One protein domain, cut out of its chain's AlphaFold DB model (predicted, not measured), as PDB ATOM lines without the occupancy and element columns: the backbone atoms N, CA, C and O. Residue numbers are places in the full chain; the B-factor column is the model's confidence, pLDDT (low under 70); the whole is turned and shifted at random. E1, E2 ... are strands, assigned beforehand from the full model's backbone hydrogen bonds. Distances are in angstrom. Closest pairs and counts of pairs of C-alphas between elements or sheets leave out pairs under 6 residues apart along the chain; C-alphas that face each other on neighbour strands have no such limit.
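This is residues 225 to 300 of the 300 residues of an uncharacterized protein of Tieghemostelium lacteum (UniProt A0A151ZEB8). There is little regular structure: a lobe of loops, residues 225 to 261 with short strand E1, stands at one end, and hairpin E2 and E3 at the other, joined through residues 262 to 277. The 76 printed residues have three named strands, E1, E2, E3 in chain order, and no named helix; the class is all strand, with 17 residues in named elements. The whole is only just compact, close to loose, with a radius of gyration of the C-alphas of 13.7 A, and spans 34 by 32 by 18 A.

Look first at E2, residues 278 to 284, and E3, residues 293 to 299, an antiparallel hairpin at 148 degrees; N 281 and O 296 are 2.7 A apart, within hydrogen-bond range. E1, residues 229 to 231, is apart from both and pairs with no named strand.

Find C-alpha 278 at (13.376, 0.408, 31.094); E2 runs 18.5 A from there. E3 runs 18.7 A to C-alpha 299 at (14.544, 4.426, 31.568).

The printed part has no cut. The link from E1 to E2 is long, 46 residues. Confidence is low, under 70, at 30 residues, among them 282 to 300.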
ATOM      1  N   CYS A 225      33.768   2.779  30.627       78.12
ATOM      2  CA  CYS A 225      33.917   2.527  29.201       78.12
ATOM      3  C   CYS A 225      35.275   3.033  28.709       78.12
ATOM      4  O   CYS A 225      35.597   4.202  28.923       78.12
ATOM      5  N   ILE A 226      36.051   2.174  28.055       79.94
ATOM      6  CA  ILE A 226      37.323   2.521  27.407       79.94
ATOM      7  C   ILE A 226      37.309   1.876  26.019       79.94
ATOM      8  O   ILE A 226      37.087   0.674  25.928       79.94
ATOM      9  N   ASP A 227      37.480   2.651  24.946       74.44
ATOM     10  CA  ASP A 227      37.454   2.173  23.548       74.44
ATOM     11  C   ASP A 227      36.253   1.270  23.217       74.44
ATOM     12  O   ASP A 227      36.374   0.199  22.624       74.44
ATOM     13  N   SER A 228      35.060   1.703  23.637       78.75
ATOM     14  CA  SER A 228      33.803   0.952  23.499       78.75
ATOM     15  C   SER A 228      33.746  -0.383  24.265       78.75
ATOM     16  O   SER A 228      32.799  -1.143  24.075       78.75
ATOM     17  N   LEU A 229      34.698  -0.668  25.160       85.00
ATOM     18  CA  LEU A 229      34.699  -1.816  26.074       85.00
ATOM     19  C   LEU A 229      34.238  -1.395  27.468       85.00
ATOM     20  O   LEU A 229      34.692  -0.391  28.007       85.00
ATOM     21  N   CYS A 230      33.397  -2.209  28.093       85.38
ATOM     22  CA  CYS A 230      32.985  -2.046  29.478       85.38
ATOM     23  C   CYS A 230      33.935  -2.803  30.403       85.38
ATOM     24  O   CYS A 230      33.851  -4.023  30.548       85.38
ATOM     25  N   VAL A 231      34.832  -2.060  31.041       88.12
ATOM     26  CA  VAL A 231      35.900  -2.592  31.892       88.12
ATOM     27  C   VAL A 231      35.698  -2.179  33.353       88.12
ATOM     28  O   VAL A 231      35.133  -1.115  33.610       88.12
ATOM     29  N   PRO A 232      36.179  -2.957  34.335       88.75
ATOM     30  CA  PRO A 232      36.184  -2.518  35.728       88.75
ATOM     31  C   PRO A 232      36.983  -1.211  35.921       88.75
ATOM     32  O   PRO A 232      38.019  -1.035  35.265       88.75
ATOM     33  N   PRO A 233      36.564  -0.313  36.833       86.81
ATOM     34  CA  PRO A 233      37.282   0.916  37.150       86.81
ATOM     35  C   PRO A 233      38.746   0.636  37.509       86.81
ATOM     36  O   PRO A 233      39.035  -0.257  38.304       86.81
ATOM     37  N   GLY A 234      39.671   1.404  36.929       83.56
ATOM     38  CA  GLY A 234      41.114   1.237  37.149       83.56
ATOM     39  C   GLY A 234      41.796   0.204  36.243       83.56
ATOM     40  O   GLY A 234      42.992  -0.035  36.394       83.56
ATOM     41  N   THR A 235      41.076  -0.394  35.288       83.31
ATOM     42  CA  THR A 235      41.679  -1.275  34.276       83.31
ATOM     43  C   THR A 235      42.569  -0.470  33.326       83.31
ATOM     44  O   THR A 235      42.092   0.441  32.655       83.31
ATOM     45  N   THR A 236      43.851  -0.829  33.243       78.81
ATOM     46  CA  THR A 236      44.833  -0.216  32.327       78.81
ATOM     47  C   THR A 236      45.182  -1.100  31.127       78.81
ATOM     48  O   THR A 236      45.683  -0.598  30.127       78.81
ATOM     49  N   ASP A 237      44.898  -2.404  31.201       79.31
ATOM     50  CA  ASP A 237      45.150  -3.359  30.120       79.31
ATOM     51  C   ASP A 237      43.850  -3.750  29.406       79.31
ATOM     52  O   ASP A 237      43.101  -4.627  29.847       79.31
ATOM     53  N   ILE A 238      43.608  -3.088  28.276       77.62
ATOM     54  CA  ILE A 238      42.474  -3.334  27.376       77.62
ATOM     55  C   ILE A 238      42.859  -4.178  26.148       77.62
ATOM     56  O   ILE A 238      42.017  -4.434  25.290       77.62
ATOM     57  N   SER A 239      44.109  -4.657  26.061       80.81
ATOM     58  CA  SER A 239      44.640  -5.367  24.881       80.81
ATOM     59  C   SER A 239      43.911  -6.682  24.576       80.81
ATOM     60  O   SER A 239      43.834  -7.122  23.428       80.81
ATOM     61  N   ALA A 240      43.308  -7.285  25.603       78.38
ATOM     62  CA  ALA A 240      42.483  -8.480  25.477       78.38
ATOM     63  C   ALA A 240      41.144  -8.232  24.753       78.38
ATOM     64  O   ALA A 240      40.481  -9.199  24.366       78.38
ATOM     65  N   GLY A 241      40.766  -6.969  24.530       84.44
ATOM     66  CA  GLY A 241      39.637  -6.570  23.700       84.44
ATOM     67  C   GLY A 241      38.292  -7.126  24.166       84.44
ATOM     68  O   GLY A 241      38.079  -7.435  25.345       84.44
ATOM     69  N   CYS A 242      37.382  -7.287  23.207       82.88
ATOM     70  CA  CYS A 242      36.001  -7.669  23.488       82.88
ATOM     71  C   CYS A 242      35.808  -9.149  23.870       82.88
ATOM     72  O   CYS A 242      34.740  -9.543  24.334       82.88
ATOM     73  N   LYS A 243      36.851  -9.982  23.725       84.62
ATOM     74  CA  LYS A 243      36.879 -11.363  24.241       84.62
ATOM     75  C   LYS A 243      36.917 -11.430  25.766       84.62
ATOM     76  O   LYS A 243      36.431 -12.402  26.337       84.62
ATOM     77  N   LYS A 244      37.536 -10.441  26.416       84.94
ATOM     78  CA  LYS A 244      37.672 -10.381  27.881       84.94
ATOM     79  C   LYS A 244      36.661  -9.433  28.509       84.94
ATOM     80  O   LYS A 244      36.133  -9.735  29.577       84.94
ATOM     81  N   TYR A 245      36.406  -8.301  27.862       87.00
ATOM     82  CA  TYR A 245      35.518  -7.264  28.372       87.00
ATOM     83  C   TYR A 245      34.307  -7.114  27.453       87.00
ATOM     84  O   TYR A 245      34.488  -7.038  26.242       87.00
ATOM     85  N   PRO A 246      33.075  -7.075  27.980       83.19
ATOM     86  CA  PRO A 246      31.902  -6.911  27.135       83.19
ATOM     87  C   PRO A 246      31.940  -5.558  26.425       83.19
ATOM     88  O   PRO A 246      32.398  -4.562  26.985       83.19
ATOM     89  N   CYS A 247      31.434  -5.518  25.198       80.69
ATOM     90  CA  CYS A 247      31.253  -4.265  24.484       80.69
ATOM     91  C   CYS A 247      30.214  -3.379  25.168       80.69
ATOM     92  O   CYS A 247      29.304  -3.858  25.851       80.69
ATOM     93  N   THR A 248      30.348  -2.072  24.962       75.94
ATOM     94  CA  THR A 248      29.300  -1.120  25.307       75.94
ATOM     95  C   THR A 248      28.003  -1.497  24.603       75.94
ATOM     96  O   THR A 248      27.998  -2.045  23.498       75.94
ATOM     97  N   TYR A 249      26.895  -1.260  25.296       67.00
ATOM     98  CA  TYR A 249      25.590  -1.750  24.896       67.00
ATOM     99  C   TYR A 249      25.222  -1.310  23.469       67.00
ATOM    100  O   TYR A 249      25.200  -0.118  23.164       67.00
ATOM    101  N   GLY A 250      24.899  -2.281  22.607       62.53
ATOM    102  CA  GLY A 250      24.548  -2.055  21.199       62.53
ATOM    103  C   GLY A 250      25.667  -2.345  20.192       62.53
ATOM    104  O   GLY A 250      25.408  -2.269  18.990       62.53
ATOM    105  N   LEU A 251      26.870  -2.701  20.653       72.31
ATOM    106  CA  LEU A 251      27.950  -3.231  19.818       72.31
ATOM    107  C   LEU A 251      28.186  -4.717  20.110       72.31
ATOM    108  O   LEU A 251      28.061  -5.162  21.252       72.31
ATOM    109  N   ASP A 252      28.576  -5.457  19.077       74.38
ATOM    110  CA  ASP A 252      28.976  -6.856  19.156       74.38
ATOM    111  C   ASP A 252      30.497  -6.992  19.132       74.38
ATOM    112  O   ASP A 252      31.223  -6.168  18.575       74.38
ATOM    113  N   CYS A 253      30.999  -8.067  19.735       80.94
ATOM    114  CA  CYS A 253      32.415  -8.387  19.660       80.94
ATOM    115  C   CYS A 253      32.752  -9.004  18.300       80.94
ATOM    116  O   CYS A 253      32.318 -10.118  17.995       80.94
ATOM    117  N   SER A 254      33.586  -8.319  17.516       80.19
ATOM    118  CA  SER A 254      34.122  -8.860  16.274       80.19
ATOM    119  C   SER A 254      34.964 -10.096  16.551       80.19
ATOM    120  O   SER A 254      36.040 -10.019  17.155       80.19
ATOM    121  N   SER A 255      34.513 -11.248  16.058       75.56
ATOM    122  CA  SER A 255      35.276 -12.496  16.162       75.56
ATOM    123  C   SER A 255      36.610 -12.429  15.407       75.56
ATOM    124  O   SER A 255      37.578 -13.069  15.826       75.56
ATOM    125  N   HIS A 256      36.684 -11.611  14.349       74.44
ATOM    126  CA  HIS A 256      37.879 -11.416  13.530       74.44
ATOM    127  C   HIS A 256      38.866 -10.411  14.126       74.44
ATOM    128  O   HIS A 256      40.058 -10.705  14.195       74.44
ATOM    129  N   TYR A 257      38.388  -9.243  14.563       78.25
ATOM    130  CA  TYR A 257      39.266  -8.143  14.980       78.25
ATOM    131  C   TYR A 257      39.447  -8.030  16.496       78.25
ATOM    132  O   TYR A 257      40.292  -7.260  16.946       78.25
ATOM    133  N   ASN A 258      38.680  -8.791  17.288       83.12
ATOM    134  CA  ASN A 258      38.639  -8.686  18.750       83.12
ATOM    135  C   ASN A 258      38.341  -7.254  19.245       83.12
ATOM    136  O   ASN A 258      38.850  -6.810  20.276       83.12
ATOM    137  N   LYS A 259      37.512  -6.529  18.489       82.00
ATOM    138  CA  LYS A 259      37.066  -5.161  18.768       82.00
ATOM    139  C   LYS A 259      35.547  -5.082  18.726       82.00
ATOM    140  O   LYS A 259      34.910  -5.901  18.069       82.00
ATOM    141  N   CYS A 260      34.984  -4.103  19.422       76.69
ATOM    142  CA  CYS A 260      33.552  -3.841  19.387       76.69
ATOM    143  C   CYS A 260      33.163  -3.211  18.053       76.69
ATOM    144  O   CYS A 260      33.728  -2.193  17.663       76.69
ATOM    145  N   GLU A 261      32.208  -3.818  17.361       73.12
ATOM    146  CA  GLU A 261      31.709  -3.371  16.068       73.12
ATOM    147  C   GLU A 261      30.183  -3.405  16.033       73.12
ATOM    148  O   GLU A 261      29.523  -3.943  16.924       73.12
ATOM    149  N   PHE A 262      29.592  -2.804  15.005       65.00
ATOM    150  CA  PHE A 262      28.153  -2.913  14.824       65.00
ATOM    151  C   PHE A 262      27.752  -4.351  14.484       65.00
ATOM    152  O   PHE A 262      28.416  -4.979  13.655       65.00
ATOM    153  N   PRO A 263      26.622  -4.839  15.026       62.81
ATOM    154  CA  PRO A 263      26.037  -6.095  14.587       62.81
ATOM    155  C   PRO A 263      25.841  -6.093  13.067       62.81
ATOM    156  O   PRO A 263      25.352  -5.117  12.487       62.81
ATOM    157  N   SER A 264      26.182  -7.203  12.414       58.47
ATOM    158  CA  SER A 264      26.041  -7.369  10.959       58.47
ATOM    159  C   SER A 264      24.581  -7.460  10.492       58.47
ATOM    160  O   SER A 264      24.309  -7.352   9.296       58.47
ATOM    161  N   ALA A 265      23.638  -7.631  11.424       60.59
ATOM    162  CA  ALA A 265      22.207  -7.723  11.170       60.59
ATOM    163  C   ALA A 265      21.412  -6.744  12.043       60.59
ATOM    164  O   ALA A 265      21.785  -6.424  13.173       60.59
ATOM    165  N   CYS A 266      20.273  -6.285  11.526       63.22
ATOM    166  CA  CYS A 266      19.458  -5.299  12.225       63.22
ATOM    167  C   CYS A 266      18.673  -5.958  13.338       63.22
ATOM    168  O   CYS A 266      17.837  -6.825  13.094       63.22
ATOM    169  N   MET A 267      18.916  -5.505  14.561       66.06
ATOM    170  CA  MET A 267      18.122  -5.919  15.703       66.06
ATOM    171  C   MET A 267      16.823  -5.113  15.764       66.06
ATOM    172  O   MET A 267      16.749  -3.962  15.334       66.06
ATOM    173  N   THR A 268      15.787  -5.712  16.337       70.75
ATOM    174  CA  THR A 268      14.533  -5.037  16.689       70.75
ATOM    175  C   THR A 268      14.343  -5.066  18.202       70.75
ATOM    176  O   THR A 268      15.013  -5.823  18.902       70.75
ATOM    177  N   CYS A 269      13.390  -4.296  18.731       71.75
ATOM    178  CA  CYS A 269      13.059  -4.367  20.157       71.75
ATOM    179  C   CYS A 269      12.555  -5.750  20.603       71.75
ATOM    180  O   CYS A 269      12.617  -6.055  21.785       71.75
ATOM    181  N   ALA A 270      12.117  -6.611  19.677       72.81
ATOM    182  CA  ALA A 270      11.773  -7.998  19.994       72.81
ATOM    183  C   ALA A 270      13.010  -8.867  20.287       72.81
ATOM    184  O   ALA A 270      12.899  -9.906  20.931       72.81
ATOM    185  N   ASN A 271      14.191  -8.444  19.828       66.62
ATOM    186  CA  ASN A 271      15.452  -9.148  20.047       66.62
ATOM    187  C   ASN A 271      16.153  -8.718  21.346       66.62
ATOM    188  O   ASN A 271      17.204  -9.262  21.673       66.62
ATOM    189  N   VAL A 272      15.584  -7.762  22.087       67.50
ATOM    190  CA  VAL A 272      16.193  -7.156  23.273       67.50
ATOM    191  C   VAL A 272      15.276  -7.319  24.483       67.50
ATOM    192  O   VAL A 272      14.107  -6.949  24.444       67.50
ATOM    193  N   LYS A 273      15.818  -7.839  25.591       73.81
ATOM    194  CA  LYS A 273      15.139  -7.839  26.895       73.81
ATOM    195  C   LYS A 273      15.670  -6.690  27.746       73.81
ATOM    196  O   LYS A 273      16.803  -6.757  28.215       73.81
ATOM    197  N   CYS A 274      14.851  -5.661  27.939       69.75
ATOM    198  CA  CYS A 274      15.166  -4.560  28.845       69.75
ATOM    199  C   CYS A 274      14.883  -4.934  30.314       69.75
ATOM    200  O   CYS A 274      13.980  -5.739  30.572       69.75
ATOM    201  N   PRO A 275      15.623  -4.353  31.274       73.25
ATOM    202  CA  PRO A 275      15.268  -4.347  32.693       73.25
ATOM    203  C   PRO A 275      13.838  -3.843  32.940       73.25
ATOM    204  O   PRO A 275      13.290  -3.074  32.155       73.25
ATOM    205  N   SER A 276      13.229  -4.245  34.058       75.94
ATOM    206  CA  SER A 276      11.823  -3.942  34.383       75.94
ATOM    207  C   SER A 276      11.494  -2.446  34.518       75.94
ATOM    208  O   SER A 276      10.325  -2.072  34.438       75.94
ATOM    209  N   ASN A 277      12.497  -1.588  34.709       77.12
ATOM    210  CA  ASN A 277      12.385  -0.129  34.790       77.12
ATOM    211  C   ASN A 277      12.737   0.598  33.475       77.12
ATOM    212  O   ASN A 277      12.784   1.828  33.456       77.12
ATOM    213  N   GLU A 278      12.982  -0.135  32.392       78.38
ATOM    214  CA  GLU A 278      13.376   0.408  31.094       78.38
ATOM    215  C   GLU A 278      12.416  -0.054  29.987       78.38
ATOM    216  O   GLU A 278      11.866  -1.155  30.022       78.38
ATOM    217  N   LYS A 279      12.229   0.782  28.964       78.81
ATOM    218  CA  LYS A 279      11.500   0.458  27.732       78.81
ATOM    219  C   LYS A 279      12.445   0.421  26.546       78.81
ATOM    220  O   LYS A 279      13.346   1.248  26.434       78.81
ATOM    221  N   CYS A 280      12.202  -0.499  25.620       75.19
ATOM    222  CA  CYS A 280      12.944  -0.516  24.369       75.19
ATOM    223  C   CYS A 280      12.424   0.560  23.402       75.19
ATOM    224  O   CYS A 280      11.227   0.638  23.133       75.19
ATOM    225  N   VAL A 281      13.329   1.354  22.840       74.69
ATOM    226  CA  VAL A 281      13.091   2.336  21.780       74.69
ATOM    227  C   VAL A 281      14.043   2.087  20.618       74.69
ATOM    228  O   VAL A 281      15.187   1.692  20.808       74.69
ATOM    229  N   LEU A 282      13.589   2.334  19.392       65.81
ATOM    230  CA  LEU A 282      14.446   2.255  18.211       65.81
ATOM    231  C   LEU A 282      15.139   3.603  17.991       65.81
ATOM    232  O   LEU A 282      14.478   4.621  17.791       65.81
ATOM    233  N   ARG A 283      16.471   3.614  17.999       61.94
ATOM    234  CA  ARG A 283      17.282   4.775  17.622       61.94
ATOM    235  C   ARG A 283      17.796   4.628  16.206       61.94
ATOM    236  O   ARG A 283      18.203   3.548  15.793       61.94
ATOM    237  N   LYS A 284      17.780   5.725  15.451       52.34
ATOM    238  CA  LYS A 284      18.305   5.746  14.087       52.34
ATOM    239  C   LYS A 284      19.805   5.473  14.113       52.34
ATOM    240  O   LYS A 284      20.557   6.170  14.780       52.34
ATOM    241  N   SER A 285      20.206   4.442  13.387       54.50
ATOM    242  CA  SER A 285      21.597   4.139  13.099       54.50
ATOM    243  C   SER A 285      22.088   5.035  11.974       54.50
ATOM    244  O   SER A 285      21.370   5.282  11.000       54.50
ATOM    245  N   TYR A 286      23.329   5.488  12.094       49.72
ATOM    246  CA  TYR A 286      23.942   6.386  11.123       49.72
ATOM    247  C   TYR A 286      24.733   5.639  10.036       49.72
ATOM    248  O   TYR A 286      25.037   6.230   9.004       49.72
ATOM    249  N   ASN A 287      24.968   4.326  10.191       49.91
ATOM    250  CA  ASN A 287      25.457   3.465   9.112       49.91
ATOM    251  C   ASN A 287      24.276   2.882   8.322       49.91
ATOM    252  O   ASN A 287      23.860   1.738   8.513       49.91
ATOM    253  N   ALA A 288      23.740   3.688   7.404       49.12
ATOM    254  CA  ALA A 288      22.606   3.305   6.567       49.12
ATOM    255  C   ALA A 288      22.896   2.132   5.605       49.12
ATOM    256  O   ALA A 288      21.942   1.617   5.018       49.12
ATOM    257  N   LYS A 289      24.169   1.721   5.436       48.94
ATOM    258  CA  LYS A 289      24.558   0.576   4.595       48.94
ATOM    259  C   LYS A 289      24.268  -0.773   5.271       48.94
ATOM    260  O   LYS A 289      24.031  -1.737   4.555       48.94
ATOM    261  N   ILE A 290      24.251  -0.843   6.609       55.38
ATOM    262  CA  ILE A 290      24.015  -2.096   7.353       55.38
ATOM    263  C   ILE A 290      22.628  -2.076   7.998       55.38
ATOM    264  O   ILE A 290      21.774  -2.881   7.638       55.38
ATOM    265  N   CYS A 291      22.351  -1.107   8.880       56.16
ATOM    266  CA  CYS A 291      21.074  -1.013   9.590       56.16
ATOM    267  C   CYS A 291      20.664   0.427   9.813       56.16
ATOM    268  O   CYS A 291      21.500   1.250  10.151       56.16
ATOM    269  N   LYS A 292      19.373   0.739   9.642       56.81
ATOM    270  CA  LYS A 292      18.832   2.105   9.787       56.81
ATOM    271  C   LYS A 292      18.327   2.418  11.192       56.81
ATOM    272  O   LYS A 292      18.212   3.591  11.534       56.81
ATOM    273  N   LEU A 293      18.014   1.405  11.995       58.56
ATOM    274  CA  LEU A 293      17.464   1.536  13.344       58.56
ATOM    275  C   LEU A 293      18.059   0.440  14.238       58.56
ATOM    276  O   LEU A 293      18.158  -0.701  13.793       58.56
ATOM    277  N   PHE A 294      18.417   0.785  15.473       65.75
ATOM    278  CA  PHE A 294      18.865  -0.149  16.505       65.75
ATOM    279  C   PHE A 294      18.016  -0.007  17.776       65.75
ATOM    280  O   PHE A 294      17.678   1.113  18.162       65.75
ATOM    281  N   PRO A 295      17.661  -1.119  18.435       69.38
ATOM    282  CA  PRO A 295      16.914  -1.120  19.685       69.38
ATOM    283  C   PRO A 295      17.793  -0.678  20.859       69.38
ATOM    284  O   PRO A 295      18.964  -1.033  20.938       69.38
ATOM    285  N   PHE A 296      17.204   0.081  21.777       67.81
ATOM    286  CA  PHE A 296      17.849   0.654  22.954       67.81
ATOM    287  C   PHE A 296      16.905   0.612  24.143       67.81
ATOM    288  O   PHE A 296      15.774   1.070  24.028       67.81
ATOM    289  N   CYS A 297      17.367   0.143  25.296       66.31
ATOM    290  CA  CYS A 297      16.615   0.296  26.534       66.31
ATOM    291  C   CYS A 297      16.837   1.705  27.091       66.31
ATOM    292  O   CYS A 297      17.969   2.170  27.213       66.31
ATOM    293  N   VAL A 298      15.753   2.421  27.363       65.38
ATOM    294  CA  VAL A 298      15.766   3.728  28.025       65.38
ATOM    295  C   VAL A 298      14.925   3.633  29.282       65.38
ATOM    296  O   VAL A 298      13.889   2.971  29.272       65.38
ATOM    297  N   LEU A 299      15.352   4.295  30.355       65.00
ATOM    298  CA  LEU A 299      14.544   4.426  31.568       65.00
ATOM    299  C   LEU A 299      13.138   4.928  31.210       65.00
ATOM    300  O   LEU A 299      12.986   5.773  30.318       65.00
ATOM    301  N   ASN A 300      12.132   4.332  31.851       62.47
ATOM    302  CA  ASN A 300      10.724   4.624  31.580       62.47
ATOM    303  C   ASN A 300      10.386   6.108  31.694       62.47
ATOM    304  O   ASN A 300      10.791   6.733  32.696       62.47
TER     305      ASN A 300